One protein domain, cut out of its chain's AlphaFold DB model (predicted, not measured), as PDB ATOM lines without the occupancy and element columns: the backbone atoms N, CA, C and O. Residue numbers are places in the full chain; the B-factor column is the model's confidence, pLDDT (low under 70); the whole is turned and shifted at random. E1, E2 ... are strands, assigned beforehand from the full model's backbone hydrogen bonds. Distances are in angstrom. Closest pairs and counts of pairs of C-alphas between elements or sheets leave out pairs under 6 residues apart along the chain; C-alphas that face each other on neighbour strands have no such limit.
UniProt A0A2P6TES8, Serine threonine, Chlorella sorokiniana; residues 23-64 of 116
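What this domain is: This is residues 23 to 64 of the 116 residues of the protein "Serine threonine" of Chlorella sorokiniana (UniProt A0A2P6TES8). This small domain has little regular structure: a short hairpin of two strands, E1 and E2, with loops making most of the rest. After E2, residues 48 to 64 form a long stretch with no named element, which folds back on itself where residues 53 to 54 pair antiparallel with 60 to 61. The printed part has 42 residues, no named helix, and two strands in the order E1, E2; the class is all strand, with only 8 residues in named elements. It is compact, with a radius of gyration of the C-alphas of 9.0 A, and elongated, spanning 28 by 18 by 14 A.

How they stand to each other: E1, residues 32 to 35, and E2, residues 44 to 47, form an antiparallel hairpin, their directions 160 degrees apart. N 33 and O 46, 2.8 A apart, are within hydrogen-bond range.

Where its parts are: E1 begins at C-alpha 32 (38.035, 42.819, -20.668) and is 6.7 A long. E2 is 6.8 A long and ends at C-alpha 47 (37.703, 43.125, -16.207).

The domain as a whole: The C-alphas farthest apart, of Ala 38 and Ala 64, are 29.0 A apart. The printed part has no cut, and the link E1 to E2 is short. Residues 63 to 64 are under pLDDT 70.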
ATOM      1  N   THR A  23      43.101  41.676 -30.329       75.19
ATOM      2  CA  THR A  23      43.262  41.798 -28.882       75.19
ATOM      3  C   THR A  23      42.032  41.243 -28.184       75.19
ATOM      4  O   THR A  23      40.943  41.184 -28.757       75.19
ATOM      5  N   CYS A  24      42.182  40.881 -26.913       81.56
ATOM      6  CA  CYS A  24      41.056  40.523 -26.052       81.56
ATOM      7  C   CYS A  24      39.962  41.617 -25.967       81.56
ATOM      8  O   CYS A  24      38.836  41.311 -25.593       81.56
ATOM      9  N   LEU A  25      40.282  42.875 -26.312       84.75
ATOM     10  CA  LEU A  25      39.358  44.015 -26.313       84.75
ATOM     11  C   LEU A  25      38.404  44.006 -27.512       84.75
ATOM     12  O   LEU A  25      37.319  44.572 -27.424       84.75
ATOM     13  N   ASN A  26      38.782  43.350 -28.615       82.38
ATOM     14  CA  ASN A  26      37.908  43.233 -29.785       82.38
ATOM     15  C   ASN A  26      36.730  42.282 -29.533       82.38
ATOM     16  O   ASN A  26      35.741  42.324 -30.262       82.38
ATOM     17  N   ASP A  27      36.825  41.426 -28.517       80.12
ATOM     18  CA  ASP A  27      35.789  40.465 -28.178       80.12
ATOM     19  C   ASP A  27      34.926  40.987 -27.018       80.12
ATOM     20  O   ASP A  27      35.255  40.855 -25.834       80.12
ATOM     21  N   ALA A  28      33.773  41.560 -27.369       78.94
ATOM     22  CA  ALA A  28      32.799  42.059 -26.399       78.94
ATOM     23  C   ALA A  28      32.250  40.957 -25.472       78.94
ATOM     24  O   ALA A  28      31.788  41.260 -24.369       78.94
ATOM     25  N   THR A  29      32.323  39.680 -25.871       77.69
ATOM     26  CA  THR A  29      31.919  38.559 -25.011       77.69
ATOM     27  C   THR A  29      32.918  38.324 -23.882       77.69
ATOM     28  O   THR A  29      32.526  37.849 -22.817       77.69
ATOM     29  N   LYS A  30      34.181  38.742 -24.054       80.06
ATOM     30  CA  LYS A  30      35.210  38.626 -23.016       80.06
ATOM     31  C   LYS A  30      35.134  39.697 -21.937       80.06
ATOM     32  O   LYS A  30      35.585  39.436 -20.824       80.06
ATOM     33  N   ARG A  31      34.561  40.869 -22.243       84.56
ATOM     34  CA  ARG A  31      34.344  41.988 -21.297       84.56
ATOM     35  C   ARG A  31      35.614  42.441 -20.556       84.56
ATOM     36  O   ARG A  31      35.567  42.828 -19.383       84.56
ATOM     37  N   CYS A  32      36.757  42.394 -21.233       87.94
ATOM     38  CA  CYS A  32      38.035  42.819 -20.668       87.94
ATOM     39  C   CYS A  32      38.131  44.354 -20.584       87.94
ATOM     40  O   CYS A  32      37.720  45.050 -21.508       87.94
ATOM     41  N   ALA A  33      38.735  44.882 -19.516       89.69
ATOM     42  CA  ALA A  33      39.245  46.260 -19.466       89.69
ATOM     43  C   ALA A  33      40.636  46.354 -20.096       89.69
ATOM     44  O   ALA A  33      40.961  47.325 -20.770       89.69
ATOM     45  N   THR A  34      41.472  45.347 -19.840       88.75
ATOM     46  CA  THR A  34      42.832  45.256 -20.375       88.75
ATOM     47  C   THR A  34      43.143  43.819 -20.775       88.75
ATOM     48  O   THR A  34      42.566  42.871 -20.231       88.75
ATOM     49  N   CYS A  35      44.062  43.655 -21.724       89.12
ATOM     50  CA  CYS A  35      44.544  42.351 -22.172       89.12
ATOM     51  C   CYS A  35      45.839  41.960 -21.482       89.12
ATOM     52  O   CYS A  35      46.637  42.820 -21.111       89.12
ATOM     53  N   GLN A  36      46.070  40.654 -21.356       87.88
ATOM     54  CA  GLN A  36      47.384  40.159 -20.966       87.88
ATOM     55  C   GLN A  36      48.432  40.510 -22.028       87.88
ATOM     56  O   GLN A  36      48.127  40.691 -23.209       87.88
ATOM     57  N   ALA A  37      49.688  40.599 -21.597       82.12
ATOM     58  CA  ALA A  37      50.813  40.754 -22.504       82.12
ATOM     59  C   ALA A  37      51.015  39.491 -23.364       82.12
ATOM     60  O   ALA A  37      50.442  38.427 -23.100       82.12
ATOM     61  N   ALA A  38      51.856  39.604 -24.396       77.44
ATOM     62  CA  ALA A  38      52.315  38.443 -25.155       77.44
ATOM     63  C   ALA A  38      52.871  37.372 -24.195       77.44
ATOM     64  O   ALA A  38      53.551  37.730 -23.231       77.44
ATOM     65  N   PRO A  39      52.595  36.077 -24.424       80.19
ATOM     66  CA  PRO A  39      51.920  35.486 -25.588       80.19
ATOM     67  C   PRO A  39      50.383  35.389 -25.470       80.19
ATOM     68  O   PRO A  39      49.725  34.875 -26.368       80.19
ATOM     69  N   ASN A  40      49.786  35.879 -24.381       82.56
ATOM     70  CA  ASN A  40      48.381  35.637 -24.033       82.56
ATOM     71  C   ASN A  40      47.451  36.813 -24.376       82.56
ATOM     72  O   ASN A  40      46.445  37.025 -23.702       82.56
ATOM     73  N   GLN A  41      47.740  37.566 -25.441       85.31
ATOM     74  CA  GLN A  41      47.035  38.815 -25.794       85.31
ATOM     75  C   GLN A  41      45.525  38.655 -26.071       85.31
ATOM     76  O   GLN A  41      44.788  39.640 -26.106       85.31
ATOM     77  N   LEU A  42      45.053  37.414 -26.225       85.81
ATOM     78  CA  LEU A  42      43.645  37.035 -26.396       85.81
ATOM     79  C   LEU A  42      42.900  36.775 -25.067       85.81
ATOM     80  O   LEU A  42      41.725  36.389 -25.072       85.81
ATOM     81  N   ARG A  43      43.565  36.944 -23.919       86.62
ATOM     82  CA  ARG A  43      43.005  36.738 -22.573       86.62
ATOM     83  C   ARG A  43      42.910  38.067 -21.827       86.62
ATOM     84  O   ARG A  43      43.804  38.907 -21.947       86.62
ATOM     85  N   CYS A  44      41.849  38.251 -21.042       89.56
ATOM     86  CA  CYS A  44      41.726  39.419 -20.172       89.56
ATOM     87  C   CYS A  44      42.826  39.413 -19.098       89.56
ATOM     88  O   CYS A  44      43.094  38.379 -18.488       89.56
ATOM     89  N   ALA A  45      43.433  40.569 -18.834       88.19
ATOM     90  CA  ALA A  45      44.231  40.802 -17.629       88.19
ATOM     91  C   ALA A  45      43.364  41.381 -16.506       88.19
ATOM     92  O   ALA A  45      43.452  40.938 -15.366       88.19
ATOM     93  N   THR A  46      42.489  42.330 -16.845       86.44
ATOM     94  CA  THR A  46      41.498  42.902 -15.927       86.44
ATOM     95  C   THR A  46      40.131  43.001 -16.588       86.44
ATOM     96  O   THR A  46      40.017  43.040 -17.817       86.44
ATOM     97  N   CYS A  47      39.089  43.054 -15.764       89.00
ATOM     98  CA  CYS A  47      37.703  43.125 -16.207       89.00
ATOM     99  C   CYS A  47      37.190  44.559 -16.278       89.00
ATOM    100  O   CYS A  47      37.519  45.380 -15.427       89.00
ATOM    101  N   ALA A  48      36.372  44.846 -17.296       88.75
ATOM    102  CA  ALA A  48      35.754  46.161 -17.488       88.75
ATOM    103  C   ALA A  48      34.772  46.514 -16.369       88.75
ATOM    104  O   ALA A  48      34.593  47.681 -16.036       88.75
ATOM    105  N   THR A  49      34.142  45.499 -15.779       85.44
ATOM    106  CA  THR A  49      33.213  45.669 -14.662       85.44
ATOM    107  C   THR A  49      33.933  45.421 -13.342       85.44
ATOM    108  O   THR A  49      34.585  44.390 -13.167       85.44
ATOM    109  N   ALA A  50      33.792  46.352 -12.399       78.50
ATOM    110  CA  ALA A  50      34.330  46.193 -11.055       78.50
ATOM    111  C   ALA A  50      33.717  44.959 -10.365       78.50
ATOM    112  O   ALA A  50      32.513  44.719 -10.447       78.50
ATOM    113  N   GLY A  51      34.557  44.167  -9.696       74.56
ATOM    114  CA  GLY A  51      34.146  42.948  -8.991       74.56
ATOM    115  C   GLY A  51      34.009  41.692  -9.861       74.56
ATOM    116  O   GLY A  51      33.731  40.629  -9.318       74.56
ATOM    117  N   TRP A  52      34.214  41.782 -11.180       83.19
ATOM    118  CA  TRP A  52      34.298  40.611 -12.062       83.19
ATOM    119  C   TRP A  52      35.709  40.021 -12.040       83.19
ATOM    120  O   TRP A  52      36.693  40.754 -11.920       83.19
ATOM    121  N   THR A  53      35.808  38.702 -12.188       82.62
ATOM    122  CA  THR A  53      37.077  37.962 -12.173       82.62
ATOM    123  C   THR A  53      37.363  37.333 -13.530       82.62
ATOM    124  O   THR A  53      36.451  37.002 -14.288       82.62
ATOM    125  N   VAL A  54      38.649  37.186 -13.856       84.31
ATOM    126  CA  VAL A  54      39.090  36.504 -15.078       84.31
ATOM    127  C   VAL A  54      39.129  35.001 -14.811       84.31
ATOM    128  O   VAL A  54      39.907  34.550 -13.974       84.31
ATOM    129  N   ASN A  55      38.332  34.229 -15.546       79.44
ATOM    130  CA  ASN A  55      38.320  32.774 -15.427       79.44
ATOM    131  C   ASN A  55      39.526  32.117 -16.135       79.44
ATOM    132  O   ASN A  55      40.300  32.756 -16.856       79.44
ATOM    133  N   ALA A  56      39.649  30.793 -16.016       75.94
ATOM    134  CA  ALA A  56      40.702  30.022 -16.683       75.94
ATOM    135  C   ALA A  56      40.688  30.127 -18.226       75.94
ATOM    136  O   ALA A  56      41.730  29.956 -18.856       75.94
ATOM    137  N   ALA A  57      39.572  30.484 -18.865       78.38
ATOM    138  CA  ALA A  57      39.512  30.739 -20.308       78.38
ATOM    139  C   ALA A  57      39.995  32.157 -20.698       78.38
ATOM    140  O   ALA A  57      40.062  32.507 -21.881       78.38
ATOM    141  N   GLY A  58      40.371  32.990 -19.720       82.62
ATOM    142  CA  GLY A  58      40.765  34.377 -19.949       82.62
ATOM    143  C   GLY A  58      39.585  35.280 -20.302       82.62
ATOM    144  O   GLY A  58      39.762  36.203 -21.094       82.62
ATOM    145  N   VAL A  59      38.396  34.967 -19.781       86.88
ATOM    146  CA  VAL A  59      37.137  35.703 -19.959       86.88
ATOM    147  C   VAL A  59      36.727  36.291 -18.617       86.88
ATOM    148  O   VAL A  59      36.853  35.626 -17.590       86.88
ATOM    149  N   CYS A  60      36.222  37.520 -18.619       87.25
ATOM    150  CA  CYS A  60      35.657  38.115 -17.421       87.25
ATOM    151  C   CYS A  60      34.255  37.591 -17.165       87.25
ATOM    152  O   CYS A  60      33.358  37.744 -17.994       87.25
ATOM    153  N   VAL A  61      34.067  37.018 -15.985       84.94
ATOM    154  CA  VAL A  61      32.787  36.496 -15.523       84.94
ATOM    155  C   VAL A  61      32.378  37.203 -14.242       84.94
ATOM    156  O   VAL A  61      33.215  37.670 -13.461       84.94
ATOM    157  N   ALA A  62      31.069  37.306 -14.029       79.19
ATOM    158  CA  ALA A  62      30.561  37.743 -12.743       79.19
ATOM    159  C   ALA A  62      31.014  36.744 -11.662       79.19
ATOM    160  O   ALA A  62      31.084  35.547 -11.940       79.19
ATOM    161  N   PRO A  63      31.238  37.184 -10.416       64.75
ATOM    162  CA  PRO A  63      31.634  36.290  -9.326       64.75
ATOM    163  C   PRO A  63      30.585  35.203  -9.032       64.75
ATOM    164  O   PRO A  63      30.909  34.164  -8.477       64.75
ATOM    165  N   ALA A  64      29.329  35.406  -9.443       59.72
ATOM    166  CA  ALA A  64      28.287  34.381  -9.376       59.72
ATOM    167  C   ALA A  64      28.399  33.293 -10.469       59.72
ATOM    168  O   ALA A  64      27.710  32.283 -10.388       59.72
TER     169      ALA A  64